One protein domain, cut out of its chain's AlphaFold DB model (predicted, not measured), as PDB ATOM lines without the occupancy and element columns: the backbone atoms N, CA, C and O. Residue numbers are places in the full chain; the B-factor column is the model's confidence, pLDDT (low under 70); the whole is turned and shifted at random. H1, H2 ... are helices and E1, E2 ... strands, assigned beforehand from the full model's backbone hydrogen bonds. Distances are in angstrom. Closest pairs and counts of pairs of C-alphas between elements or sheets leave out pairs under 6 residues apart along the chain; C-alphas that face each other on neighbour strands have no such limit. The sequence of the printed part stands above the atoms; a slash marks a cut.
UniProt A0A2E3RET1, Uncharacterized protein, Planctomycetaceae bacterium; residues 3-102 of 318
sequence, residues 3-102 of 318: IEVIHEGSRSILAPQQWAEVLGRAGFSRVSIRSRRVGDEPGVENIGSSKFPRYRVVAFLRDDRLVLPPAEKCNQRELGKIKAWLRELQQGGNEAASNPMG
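AT A GLANCE: This is residues 3 to 102 of the 318 residues of an uncharacterized protein of Planctomycetaceae bacterium (UniProt A0A2E3RET1). A single strongly twisted sheet of six strands has both named helices over one face, H1 over E1 and H2 over E5. The longest strand, E4, runs through the middle of the sheet, with E1 and then E2 on one side and E3, E5 and then E6 on the other; the loops round Arg 11 and Lys 51 reach to opposite ends of the longest axis. The printed part has 100 residues in the order E1 H1 E2 E3 E4 E5 E6 H2, in the mixed class of helices and strands. The sheet is branched and mixed, with E1 parallel to E2 and E4 and the other neighbours antiparallel. The whole is compact, with a radius of gyration of the C-alphas of 13.0 A and spans of 42 by 31 by 21 A.

IN THESE COORDINATES: E1, residues 3 to 7, begins at C-alpha 3 (44.908, 45.073, 28.610) and is 12.5 A long. H1, residues 15 to 26, is 16.5 A long, and E2, residues 30 to 35, is 17.0 A. E3 is residues 43 to 46, 10.1 A. E4, residues 55 to 62, runs 22.3 A to C-alpha 62 (40.114, 46.676, 43.517). E5, residues 65 to 68, is 9.5 A and E6, residues 72 to 74, is 6.5 A. H2, residues 79 to 90, is 16.7 A and ends at C-alpha 90 (37.441, 37.081, 20.448).

HOW THE PARTS SIT: E1, H1 and E2 form a strand-helix-strand unit, two parallel neighbour strands with a helix between, and its crossover is right-handed. N 5 and O 32 are 2.8 A apart, within hydrogen-bond range. E1 and E4 are parallel at 22 degrees, with N 4 and O 57 at 2.7 A. E3, E4, E5 and E6 form a meander, each strand the antiparallel neighbour of the one before, and each successive pair is a hairpin: N 45 and O 56 are 2.8 A apart, N 67 and O 60 2.8 A, N 68 and O 72 2.8 A. H1 runs along E1 at 22 degrees on the local plane, at a height over the sheet of 7.1 A. H2 is on the same face, along E5 at 6 degrees on the local plane, at a height of 9.3 A. H1 touches H2 with residues 22 to 26 alone, at a steep tilt of 58 degrees; the closest C-alphas, of Ala 26 and Lys 83, are 5.3 A apart. In H1 and H2 every O i to N i+4 pair is within hydrogen-bond range.

THE WHOLE: The C-alphas of Arg 11 and Lys 51, the two farthest apart, are 42.8 A apart. The printed part has no cut, and no link is long. Residues 91 to 102 hold no named element. The mean pLDDT of the printed part is 70.1, and 41 residues are under 70, among them 8 to 15, 45 to 55 and 90 to 102.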
ATOM      1  N   ILE A   3      45.632  44.713  27.391       81.31
ATOM      2  CA  ILE A   3      44.908  45.073  28.610       81.31
ATOM      3  C   ILE A   3      45.679  46.128  29.392       81.31
ATOM      4  O   ILE A   3      46.888  46.025  29.605       81.31
ATOM      5  N   GLU A   4      44.948  47.143  29.818       83.38
ATOM      6  CA  GLU A   4      45.360  48.166  30.751       83.38
ATOM      7  C   GLU A   4      44.570  47.989  32.046       83.38
ATOM      8  O   GLU A   4      43.343  48.073  32.069       83.38
ATOM      9  N   VAL A   5      45.277  47.711  33.137       81.75
ATOM     10  CA  VAL A   5      44.685  47.559  34.461       81.75
ATOM     11  C   VAL A   5      44.940  48.821  35.266       81.75
ATOM     12  O   VAL A   5      46.080  49.215  35.518       81.75
ATOM     13  N   ILE A   6      43.854  49.437  35.698       80.88
ATOM     14  CA  ILE A   6      43.843  50.637  36.510       80.88
ATOM     15  C   ILE A   6      43.747  50.211  37.965       80.88
ATOM     16  O   ILE A   6      42.728  49.683  38.412       80.88
ATOM     17  N   HIS A   7      44.823  50.411  38.717       76.38
ATOM     18  CA  HIS A   7      44.835  50.047  40.124       76.38
ATOM     19  C   HIS A   7      44.254  51.166  40.993       76.38
ATOM     20  O   HIS A   7      44.632  52.337  40.885       76.38
ATOM     21  N   GLU A   8      43.351  50.792  41.897       66.25
ATOM     22  CA  GLU A   8      42.698  51.699  42.833       66.25
ATOM     23  C   GLU A   8      43.106  51.332  44.267       66.25
ATOM     24  O   GLU A   8      42.617  50.370  44.848       66.25
ATOM     25  N   GLY A   9      44.065  52.084  44.817       60.69
ATOM     26  CA  GLY A   9      44.319  52.149  46.262       60.69
ATOM     27  C   GLY A   9      44.722  50.862  47.002       60.69
ATOM     28  O   GLY A   9      44.245  50.660  48.115       60.69
ATOM     29  N   SER A  10      45.619  50.015  46.479       52.78
ATOM     30  CA  SER A  10      46.105  48.853  47.255       52.78
ATOM     31  C   SER A  10      47.311  49.178  48.161       52.78
ATOM     32  O   SER A  10      48.236  49.883  47.758       52.78
ATOM     33  N   ARG A  11      47.317  48.591  49.372       50.47
ATOM     34  CA  ARG A  11      48.428  48.567  50.352       50.47
ATOM     35  C   ARG A  11      49.528  47.537  50.014       50.47
ATOM     36  O   ARG A  11      50.450  47.367  50.807       50.47
ATOM     37  N   SER A  12      49.435  46.832  48.883       53.97
ATOM     38  CA  SER A  12      50.349  45.745  48.507       53.97
ATOM     39  C   SER A  12      51.264  46.147  47.347       53.97
ATOM     40  O   SER A  12      50.806  46.449  46.246       53.97
ATOM     41  N   ILE A  13      52.577  46.118  47.592       54.94
ATOM     42  CA  ILE A  13      53.625  46.498  46.627       54.94
ATOM     43  C   ILE A  13      53.762  45.452  45.499       54.94
ATOM     44  O   ILE A  13      54.175  45.784  44.391       54.94
ATOM     45  N   LEU A  14      53.378  44.195  45.756       60.41
ATOM     46  CA  LEU A  14      53.597  43.059  44.845       60.41
ATOM     47  C   LEU A  14      52.391  42.718  43.952       60.41
ATOM     48  O   LEU A  14      52.540  41.967  42.986       60.41
ATOM     49  N   ALA A  15      51.208  43.275  44.235       67.44
ATOM     50  CA  ALA A  15      49.983  42.971  43.493       67.44
ATOM     51  C   ALA A  15      50.083  43.259  41.974       67.44
ATOM     52  O   ALA A  15      49.636  42.416  41.192       67.44
ATOM     53  N   PRO A  16      50.707  44.361  41.503       70.62
ATOM     54  CA  PRO A  16      50.836  44.625  40.067       70.62
ATOM     55  C   PRO A  16      51.641  43.555  39.314       70.62
ATOM     56  O   PRO A  16      51.215  43.094  38.259       70.62
ATOM     57  N   GLN A  17      52.776  43.102  39.855       76.00
ATOM     58  CA  GLN A  17      53.627  42.114  39.173       76.00
ATOM     59  C   GLN A  17      52.919  40.762  39.017       76.00
ATOM     60  O   GLN A  17      52.905  40.190  37.929       76.00
ATOM     61  N   GLN A  18      52.244  40.302  40.071       80.06
ATOM     62  CA  GLN A  18      51.484  39.048  40.050       80.06
ATOM     63  C   GLN A  18      50.333  39.089  39.036       80.06
ATOM     64  O   GLN A  18      50.101  38.128  38.303       80.06
ATOM     65  N   TRP A  19      49.625  40.219  38.950       82.56
ATOM     66  CA  TRP A  19      48.564  40.392  37.960       82.56
ATOM     67  C   TRP A  19      49.097  40.460  36.528       82.56
ATOM     68  O   TRP A  19      48.464  39.906  35.630       82.56
ATOM     69  N   ALA A  20      50.271  41.057  36.304       82.00
ATOM     70  CA  ALA A  20      50.900  41.069  34.986       82.00
ATOM     71  C   ALA A  20      51.206  39.646  34.483       82.00
ATOM     72  O   ALA A  20      50.905  39.322  33.331       82.00
ATOM     73  N   GLU A  21      51.716  38.773  35.357       83.06
ATOM     74  CA  GLU A  21      51.979  37.367  35.034       83.06
ATOM     75  C   GLU A  21      50.695  36.578  34.746       83.06
ATOM     76  O   GLU A  21      50.611  35.858  33.746       83.06
ATOM     77  N   VAL A  22      49.668  36.725  35.592       84.44
ATOM     78  CA  VAL A  22      48.370  36.048  35.422       84.44
ATOM     79  C   VAL A  22      47.717  36.447  34.095       84.44
ATOM     80  O   VAL A  22      47.233  35.583  33.362       84.44
ATOM     81  N   LEU A  23      47.748  37.734  33.745       84.56
ATOM     82  CA  LEU A  23      47.167  38.251  32.505       84.56
ATOM     83  C   LEU A  23      47.977  37.847  31.267       84.56
ATOM     84  O   LEU A  23      47.392  37.456  30.255       84.56
ATOM     85  N   GLY A  24      49.308  37.825  31.356       83.06
ATOM     86  CA  GLY A  24      50.148  37.251  30.304       83.06
ATOM     87  C   GLY A  24      49.794  35.783  30.034       83.06
ATOM     88  O   GLY A  24      49.547  35.393  28.893       83.06
ATOM     89  N   ARG A  25      49.640  34.973  31.093       84.44
ATOM     90  CA  ARG A  25      49.228  33.557  30.991       84.44
ATOM     91  C   ARG A  25      47.796  33.361  30.494       84.44
ATOM     92  O   ARG A  25      47.469  32.278  29.995       84.44
ATOM     93  N   ALA A  26      46.933  34.364  30.653       82.19
ATOM     94  CA  ALA A  26      45.565  34.346  30.147       82.19
ATOM     95  C   ALA A  26      45.494  34.568  28.626       82.19
ATOM     96  O   ALA A  26      44.512  34.154  28.014       82.19
ATOM     97  N   GLY A  27      46.540  35.137  28.015       80.00
ATOM     98  CA  GLY A  27      46.632  35.334  26.565       80.00
ATOM     99  C   GLY A  27      46.577  36.794  26.105       80.00
ATOM    100  O   GLY A  27      46.378  37.046  24.915       80.00
ATOM    101  N   PHE A  28      46.753  37.767  27.007       82.62
ATOM    102  CA  PHE A  28      46.924  39.167  26.612       82.62
ATOM    103  C   PHE A  28      48.316  39.387  26.007       82.62
ATOM    104  O   PHE A  28      49.328  39.029  26.602       82.62
ATOM    105  N   SER A  29      48.374  40.005  24.824       78.12
ATOM    106  CA  SER A  29      49.627  40.246  24.091       78.12
ATOM    107  C   SER A  29      50.436  41.408  24.664       78.12
ATOM    108  O   SER A  29      51.638  41.498  24.441       78.12
ATOM    109  N   ARG A  30      49.771  42.313  25.390       80.38
ATOM    110  CA  ARG A  30      50.390  43.426  26.108       80.38
ATOM    111  C   ARG A  30      49.603  43.682  27.383       80.38
ATOM    112  O   ARG A  30      48.382  43.815  27.320       80.38
ATOM    113  N   VAL A  31      50.305  43.759  28.508       83.88
ATOM    114  CA  VAL A  31      49.726  44.061  29.818       83.88
ATOM    115  C   VAL A  31      50.378  45.332  30.343       83.88
ATOM    116  O   VAL A  31      51.600  45.407  30.440       83.88
ATOM    117  N   SER A  32      49.564  46.334  30.649       82.44
ATOM    118  CA  SER A  32      49.979  47.567  31.316       82.44
ATOM    119  C   SER A  32      49.211  47.689  32.621       82.44
ATOM    120  O   SER A  32      48.015  47.413  32.655       82.44
ATOM    121  N   ILE A  33      49.880  48.091  33.697       82.62
ATOM    122  CA  ILE A  33      49.242  48.319  34.993       82.62
ATOM    123  C   ILE A  33      49.676  49.692  35.477       82.62
ATOM    124  O   ILE A  33      50.874  49.970  35.546       82.62
ATOM    125  N   ARG A  34      48.713  50.563  35.784       82.38
ATOM    126  CA  ARG A  34      48.989  51.946  36.194       82.38
ATOM    127  C   ARG A  34      48.009  52.463  37.236       82.38
ATOM    128  O   ARG A  34      46.907  51.934  37.383       82.38
ATOM    129  N   SER A  35      48.398  53.541  37.913       75.50
ATOM    130  CA  SER A  35      47.532  54.254  38.851       75.50
ATOM    131  C   SER A  35      46.345  54.888  38.138       75.50
ATOM    132  O   SER A  35      46.464  55.360  36.999       75.50
ATOM    133  N   ARG A  36      45.219  54.954  38.853       68.44
ATOM    134  CA  ARG A  36      44.030  55.696  38.431       68.44
ATOM    135  C   ARG A  36      44.345  57.174  38.193       68.44
ATOM    136  O   ARG A  36      44.971  57.831  39.023       68.44
ATOM    137  N   ARG A  37      43.879  57.686  37.057       73.56
ATOM    138  CA  ARG A  37      43.794  59.099  36.685       73.56
ATOM    139  C   ARG A  37      42.328  59.532  36.718       73.56
ATOM    140  O   ARG A  37      41.412  58.717  36.608       73.56
ATOM    141  N   VAL A  38      42.101  60.826  36.908       50.16
ATOM    142  CA  VAL A  38      40.751  61.403  36.878       50.16
ATOM    143  C   VAL A  38      40.177  61.235  35.467       50.16
ATOM    144  O   VAL A  38      40.835  61.607  34.501       50.16
ATOM    145  N   GLY A  39      38.974  60.661  35.354       54.34
ATOM    146  CA  GLY A  39      38.314  60.378  34.069       54.34
ATOM    147  C   GLY A  39      38.537  58.968  33.506       54.34
ATOM    148  O   GLY A  39      38.027  58.664  32.437       54.34
ATOM    149  N   ASP A  40      39.267  58.101  34.211       63.72
ATOM    150  CA  ASP A  40      39.408  56.699  33.817       63.72
ATOM    151  C   ASP A  40      38.095  55.912  34.004       63.72
ATOM    152  O   ASP A  40      37.577  55.825  35.127       63.72
ATOM    153  N   GLU A  41      37.622  55.275  32.931       64.56
ATOM    154  CA  GLU A  41      36.423  54.427  32.900       64.56
ATOM    155  C   GLU A  41      36.747  53.017  32.370       64.56
ATOM    156  O   GLU A  41      37.596  52.868  31.486       64.56
ATOM    157  N   PRO A  42      36.119  51.956  32.914       67.06
ATOM    158  CA  PRO A  42      36.345  50.597  32.444       67.06
ATOM    159  C   PRO A  42      35.623  50.372  31.124       67.06
ATOM    160  O   PRO A  42      34.468  50.756  30.959       67.06
ATOM    161  N   GLY A  43      36.261  49.661  30.208       71.56
ATOM    162  CA  GLY A  43      35.654  49.387  28.919       71.56
ATOM    163  C   GLY A  43      36.570  48.606  28.007       71.56
ATOM    164  O   GLY A  43      37.688  48.246  28.367       71.56
ATOM    165  N   VAL A  44      36.089  48.335  26.807       70.44
ATOM    166  CA  VAL A  44      36.897  47.736  25.755       70.44
ATOM    167  C   VAL A  44      36.787  48.627  24.536       70.44
ATOM    168  O   VAL A  44      35.696  48.967  24.092       70.44
ATOM    169  N   GLU A  45      37.936  49.014  24.012       66.69
ATOM    170  CA  GLU A  45      38.078  49.909  22.876       66.69
ATOM    171  C   GLU A  45      38.653  49.123  21.694       66.69
ATOM    172  O   GLU A  45      39.662  48.426  21.835       66.69
ATOM    173  N   ASN A  46      38.046  49.233  20.510       62.75
ATOM    174  CA  ASN A  46      38.671  48.741  19.283       62.75
ATOM    175  C   ASN A  46      39.642  49.803  18.748       62.75
ATOM    176  O   ASN A  46      39.245  50.755  18.088       62.75
ATOM    177  N   ILE A  47      40.927  49.608  19.028       65.62
ATOM    178  CA  ILE A  47      42.054  50.412  18.542       65.62
ATOM    179  C   ILE A  47      42.581  49.940  17.169       65.62
ATOM    180  O   ILE A  47      43.645  50.374  16.725       65.62
ATOM    181  N   GLY A  48      41.896  48.995  16.515       52.38
ATOM    182  CA  GLY A  48      42.219  48.486  15.179       52.38
ATOM    183  C   GLY A  48      41.257  48.982  14.099       52.38
ATOM    184  O   GLY A  48      40.413  49.840  14.329       52.38
ATOM    185  N   SER A  49      41.377  48.427  12.891       47.72
ATOM    186  CA  SER A  49      40.440  48.712  11.795       47.72
ATOM    187  C   SER A  49      39.339  47.654  11.737       47.72
ATOM    188  O   SER A  49      39.523  46.540  12.218       47.72
ATOM    189  N   SER A  50      38.214  47.941  11.078       47.84
ATOM    190  CA  SER A  50      37.122  46.966  10.902       47.84
ATOM    191  C   SER A  50      37.558  45.674  10.190       47.84
ATOM    192  O   SER A  50      36.923  44.642  10.362       47.84
ATOM    193  N   LYS A  51      38.645  45.718   9.403       40.97
ATOM    194  CA  LYS A  51      39.235  44.549   8.726       40.97
ATOM    195  C   LYS A  51      40.282  43.816   9.574       40.97
ATOM    196  O   LYS A  51      40.520  42.638   9.347       40.97
ATOM    197  N   PHE A  52      40.898  44.501  10.540       49.97
ATOM    198  CA  PHE A  52      41.905  43.952  11.451       49.97
ATOM    199  C   PHE A  52      41.678  44.525  12.857       49.97
ATOM    200  O   PHE A  52      42.392  45.452  13.269       49.97
ATOM    201  N   PRO A  53      40.659  44.031  13.581       56.44
ATOM    202  CA  PRO A  53      40.296  44.590  14.871       56.44
ATOM    203  C   PRO A  53      41.404  44.321  15.893       56.44
ATOM    204  O   PRO A  53      41.979  43.233  15.967       56.44
ATOM    205  N   ARG A  54      41.713  45.334  16.699       65.44
ATOM    206  CA  ARG A  54      42.652  45.239  17.818       65.44
ATOM    207  C   ARG A  54      41.945  45.817  19.020       65.44
ATOM    208  O   ARG A  54      41.574  46.975  18.997       65.44
ATOM    209  N   TYR A  55      41.782  45.027  20.067       69.31
ATOM    210  CA  TYR A  55      41.058  45.473  21.251       69.31
ATOM    211  C   TYR A  55      42.024  45.846  22.372       69.31
ATOM    212  O   TYR A  55      42.974  45.098  22.646       69.31
ATOM    213  N   ARG A  56      41.754  46.990  23.001       77.81
ATOM    214  CA  ARG A  56      42.326  47.447  24.263       77.81
ATOM    215  C   ARG A  56      41.263  47.309  25.344       77.81
ATOM    216  O   ARG A  56      40.197  47.896  25.241       77.81
ATOM    217  N   VAL A  57      41.562  46.538  26.376       79.94
ATOM    218  CA  VAL A  57      40.687  46.324  27.532       79.94
ATOM    219  C   VAL A  57      41.162  47.223  28.664       79.94
ATOM    220  O   VAL A  57      42.321  47.134  29.045       79.94
ATOM    221  N   VAL A  58      40.289  48.053  29.220       80.88
ATOM    222  CA  VAL A  58      40.538  48.851  30.423       80.88
ATOM    223  C   VAL A  58      39.797  48.199  31.591       80.88
ATOM    224  O   VAL A  58      38.567  48.196  31.636       80.88
ATOM    225  N   ALA A  59      40.543  47.613  32.522       80.81
ATOM    226  CA  ALA A  59      40.028  46.886  33.684       80.81
ATOM    227  C   ALA A  59      40.451  47.570  34.990       80.81
ATOM    228  O   ALA A  59      41.453  48.278  35.012       80.81
ATOM    229  N   PHE A  60      39.742  47.335  36.097       81.62
ATOM    230  CA  PHE A  60      40.152  47.848  37.414       81.62
ATOM    231  C   PHE A  60      40.729  46.752  38.298       81.62
ATOM    232  O   PHE A  60      40.258  45.621  38.281       81.62
ATOM    233  N   LEU A  61      41.698  47.112  39.134       79.00
ATOM    234  CA  LEU A  61      42.144  46.291  40.252       79.00
ATOM    235  C   LEU A  61      41.662  46.930  41.560       79.00
ATOM    236  O   LEU A  61      42.151  47.997  41.940       79.00
ATOM    237  N   ARG A  62      40.704  46.273  42.227       75.31
ATOM    238  CA  ARG A  62      40.114  46.676  43.517       75.31
ATOM    239  C   ARG A  62      40.175  45.508  44.492       75.31
ATOM    240  O   ARG A  62      39.767  44.410  44.126       75.31
ATOM    241  N   ASP A  63      40.652  45.733  45.714       71.50
ATOM    242  CA  ASP A  63      40.683  44.715  46.781       71.50
ATOM    243  C   ASP A  63      41.314  43.373  46.341       71.50
ATOM    244  O   ASP A  63      40.754  42.300  46.569       71.50
ATOM    245  N   ASP A  64      42.447  43.431  45.626       72.62
ATOM    246  CA  ASP A  64      43.142  42.279  45.020       72.62
ATOM    247  C   ASP A  64      42.297  41.439  44.040       72.62
ATOM    248  O   ASP A  64      42.627  40.291  43.724       72.62
ATOM    249  N   ARG A  65      41.218  42.017  43.505       79.69
ATOM    250  CA  ARG A  65      40.366  41.424  42.470       79.69
ATOM    251  C   ARG A  65      40.384  42.267  41.207       79.69
ATOM    252  O   ARG A  65      40.224  43.488  41.242       79.69
ATOM    253  N   LEU A  66      40.539  41.590  40.077       80.44
ATOM    254  CA  LEU A  66      40.410  42.190  38.763       80.44
ATOM    255  C   LEU A  66      38.929  42.311  38.414       80.44
ATOM    256  O   LEU A  66      38.186  41.336  38.495       80.44
ATOM    257  N   VAL A  67      38.512  43.502  38.019       80.81
ATOM    258  CA  VAL A  67      37.179  43.801  37.509       80.81
ATOM    259  C   VAL A  67      37.304  43.980  36.001       80.81
ATOM    260  O   VAL A  67      37.778  45.017  35.533       80.81
ATOM    261  N   LEU A  68      36.925  42.946  35.253       78.00
ATOM    262  CA  LEU A  68      36.853  42.957  33.795       78.00
ATOM    263  C   LEU A  68      35.518  43.576  33.341       78.00
ATOM    264  O   LEU A  68      34.486  43.318  33.964       78.00
ATOM    265  N   PRO A  69      35.491  44.371  32.260       66.44
ATOM    266  CA  PRO A  69      34.237  44.844  31.674       66.44
ATOM    267  C   PRO A  69      33.332  43.672  31.224       66.44
ATOM    268  O   PRO A  69      33.854  42.688  30.695       66.44
ATOM    269  N   PRO A  70      31.994  43.747  31.387       54.25
ATOM    270  CA  PRO A  70      31.228  44.878  31.926       54.25
ATOM    271  C   PRO A  70      31.178  44.962  33.466       54.25
ATOM    272  O   PRO A  70      30.990  46.052  33.988       54.25
ATOM    273  N   ALA A  71      31.382  43.880  34.225       63.91
ATOM    274  CA  ALA A  71      31.462  43.935  35.700       63.91
ATOM    275  C   ALA A  71      32.030  42.649  36.336       63.91
ATOM    276  O   ALA A  71      31.780  42.347  37.509       63.91
ATOM    277  N   GLU A  72      32.758  41.841  35.572       72.56
ATOM    278  CA  GLU A  72      33.145  40.506  35.995       72.56
ATOM    279  C   GLU A  72      34.345  40.544  36.943       72.56
ATOM    280  O   GLU A  72      35.449  40.954  36.588       72.56
ATOM    281  N   LYS A  73      34.126  40.100  38.184       80.56
ATOM    282  CA  LYS A  73      35.173  40.037  39.207       80.56
ATOM    283  C   LYS A  73      35.901  38.703  39.126       80.56
ATOM    284  O   LYS A  73      35.266  37.648  39.217       80.56
ATOM    285  N   CYS A  74      37.220  38.765  39.008       82.25
ATOM    286  CA  CYS A  74      38.112  37.617  38.983       82.25
ATOM    287  C   CYS A  74      39.207  37.771  40.041       82.25
ATOM    288  O   CYS A  74      39.727  38.864  40.268       82.25
ATOM    289  N   ASN A  75      39.588  36.670  40.677       83.19
ATOM    290  CA  ASN A  75      40.794  36.597  41.499       83.19
ATOM    291  C   ASN A  75      41.964  35.964  40.718       83.19
ATOM    292  O   ASN A  75      41.780  35.400  39.641       83.19
ATOM    293  N   GLN A  76      43.181  36.029  41.267       78.81
ATOM    294  CA  GLN A  76      44.387  35.505  40.606       78.81
ATOM    295  C   GLN A  76      44.358  33.981  40.359       78.81
ATOM    296  O   GLN A  76      45.039  33.488  39.460       78.81
ATOM    297  N   ARG A  77      43.580  33.217  41.140       78.94
ATOM    298  CA  ARG A  77      43.442  31.753  41.004       78.94
ATOM    299  C   ARG A  77      42.432  31.366  39.917       78.94
ATOM    300  O   ARG A  77      42.461  30.242  39.427       78.94
ATOM    301  N   GLU A  78      41.587  32.298  39.485       82.81
ATOM    302  CA  GLU A  78      40.537  32.108  38.477       82.81
ATOM    303  C   GLU A  78      41.044  32.340  37.042       82.81
ATOM    304  O   GLU A  78      40.353  32.906  36.196       82.81
ATOM    305  N   LEU A  79      42.251  31.861  36.721       81.19
ATOM    306  CA  LEU A  79      42.840  32.011  35.383       81.19
ATOM    307  C   LEU A  79      41.934  31.447  34.271       81.19
ATOM    308  O   LEU A  79      41.875  31.997  33.172       81.19
ATOM    309  N   GLY A  80      41.212  30.358  34.556       78.94
ATOM    310  CA  GLY A  80      40.253  29.763  33.620       78.94
ATOM    311  C   GLY A  80      39.109  30.711  33.251       78.94
ATOM    312  O   GLY A  80      38.712  30.753  32.090       78.94
ATOM    313  N   LYS A  81      38.651  31.528  34.207       81.06
ATOM    314  CA  LYS A  81      37.577  32.512  34.025       81.06
ATOM    315  C   LYS A  81      38.018  33.652  33.107       81.06
ATOM    316  O   LYS A  81      37.331  33.974  32.147       81.06
ATOM    317  N   ILE A  82      39.236  34.159  33.308       81.94
ATOM    318  CA  ILE A  82      39.837  35.196  32.449       81.94
ATOM    319  C   ILE A  82      40.029  34.677  31.012       81.94
ATOM    320  O   ILE A  82      39.770  35.394  30.048       81.94
ATOM    321  N   LYS A  83      40.448  33.413  30.848       82.75
ATOM    322  CA  LYS A  83      40.591  32.775  29.526       82.75
ATOM    323  C   LYS A  83      39.254  32.572  28.814       82.75
ATOM    324  O   LYS A  83      39.203  32.723  27.595       82.75
ATOM    325  N   ALA A  84      38.207  32.203  29.552       79.81
ATOM    326  CA  ALA A  84      36.859  32.063  29.010       79.81
ATOM    327  C   ALA A  84      36.339  33.419  28.516       79.81
ATOM    328  O   ALA A  84      35.993  33.537  27.342       79.81
ATOM    329  N   TRP A  85      36.449  34.455  29.352       81.31
ATOM    330  CA  TRP A  85      36.088  35.830  29.003       81.31
ATOM    331  C   TRP A  85      36.827  36.334  27.753       81.31
ATOM    332  O   TRP A  85      36.220  36.873  26.828       81.31
ATOM    333  N   LEU A  86      38.143  36.098  27.668       77.62
ATOM    334  CA  LEU A  86      38.946  36.501  26.510       77.62
ATOM    335  C   LEU A  86      38.496  35.792  25.221       77.62
ATOM    336  O   LEU A  86      38.496  36.396  24.148       77.62
ATOM    337  N   ARG A  87      38.117  34.514  25.316       76.19
ATOM    338  CA  ARG A  87      37.640  33.722  24.176       76.19
ATOM    339  C   ARG A  87      36.274  34.202  23.693       76.19
ATOM    340  O   ARG A  87      36.090  34.337  22.488       76.19
ATOM    341  N   GLU A  88      35.358  34.503  24.608       72.62
ATOM    342  CA  GLU A  88      34.049  35.085  24.285       72.62
ATOM    343  C   GLU A  88      34.195  36.441  23.588       72.62
ATOM    344  O   GLU A  88      33.531  36.700  22.583       72.62
ATOM    345  N   LEU A  89      35.135  37.270  24.053       70.81
ATOM    346  CA  LEU A  89      35.445  38.550  23.423       70.81
ATOM    347  C   LEU A  89      36.021  38.384  22.004       70.81
ATOM    348  O   LEU A  89      35.675  39.146  21.104       70.81
ATOM    349  N   GLN A  90      36.872  37.379  21.773       68.50
ATOM    350  CA  GLN A  90      37.441  37.081  20.448       68.50
ATOM    351  C   GLN A  90      36.430  36.479  19.464       68.50
ATOM    352  O   GLN A  90      36.574  36.666  18.258       68.50
ATOM    353  N   GLN A  91      35.421  35.762  19.960       67.38
ATOM    354  CA  GLN A  91      34.375  35.132  19.147       67.38
ATOM    355  C   GLN A  91      33.208  36.081  18.828       67.38
ATOM    356  O   GLN A  91      32.226  35.658  18.226       67.38
ATOM    357  N   GLY A  92      33.299  37.357  19.225       56.09
ATOM    358  CA  GLY A  92      32.233  38.343  19.033       56.09
ATOM    359  C   GLY A  92      31.014  38.121  19.936       56.09
ATOM    360  O   GLY A  92      30.011  38.803  19.771       56.09
ATOM    361  N   GLY A  93      31.096  37.197  20.900       46.59
ATOM    362  CA  GLY A  93      29.988  36.812  21.779       46.59
ATOM    363  C   GLY A  93      29.693  37.809  22.899       46.59
ATOM    364  O   GLY A  93      28.770  37.598  23.678       46.59
ATOM    365  N   ASN A  94      30.464  38.892  22.992       49.00
ATOM    366  CA  ASN A  94      30.336  39.865  24.062       49.00
ATOM    367  C   ASN A  94      30.126  41.269  23.476       49.00
ATOM    368  O   ASN A  94      31.024  42.111  23.495       49.00
ATOM    369  N   GLU A  95      28.928  41.527  22.935       47.53
ATOM    370  CA  GLU A  95      28.509  42.872  22.499       47.53
ATOM    371  C   GLU A  95      28.670  43.901  23.638       47.53
ATOM    372  O   GLU A  95      29.075  45.039  23.396       47.53
ATOM    373  N   ALA A  96      28.477  43.476  24.894       42.91
ATOM    374  CA  ALA A  96      28.685  44.277  26.106       42.91
ATOM    375  C   ALA A  96      30.162  44.566  26.434       42.91
ATOM    376  O   ALA A  96      30.453  45.509  27.162       42.91
ATOM    377  N   ALA A  97      31.095  43.775  25.901       45.75
ATOM    378  CA  ALA A  97      32.530  44.001  26.029       45.75
ATOM    379  C   ALA A  97      33.167  44.456  24.708       45.75
ATOM    380  O   ALA A  97      34.378  44.520  24.635       45.75
ATOM    381  N   SER A  98      32.404  44.777  23.662       45.34
ATOM    382  CA  SER A  98      32.887  45.575  22.515       45.34
ATOM    383  C   SER A  98      32.325  46.997  22.513       45.34
ATOM    384  O   SER A  98      32.828  47.843  21.779       45.34
ATOM    385  N   ASN A  99      31.322  47.270  23.352       49.75
ATOM    386  CA  ASN A  99      30.859  48.613  23.659       49.75
ATOM    387  C   ASN A  99      31.422  49.021  25.026       49.75
ATOM    388  O   ASN A  99      31.056  48.395  26.022       49.75
ATOM    389  N   PRO A 100      32.293  50.041  25.128       47.78
ATOM    390  CA  PRO A 100      32.610  50.610  26.432       47.78
ATOM    391  C   PRO A 100      31.293  51.017  27.105       47.78
ATOM    392  O   PRO A 100      30.411  51.587  26.452       47.78
ATOM    393  N   MET A 101      31.120  50.673  28.385       56.22
ATOM    394  CA  MET A 101      29.991  51.204  29.141       56.22
ATOM    395  C   MET A 101      30.137  52.721  29.136       56.22
ATOM    396  O   MET A 101      31.157  53.248  29.570       56.22
ATOM    397  N   GLY A 102      29.140  53.402  28.586       60.09
ATOM    398  CA  GLY A 102      29.039  54.844  28.638       60.09
ATOM    399  C   GLY A 102      28.693  55.321  30.053       60.09
ATOM    400  O   GLY A 102      28.672  54.536  31.013       60.09
TER     401      GLY A 102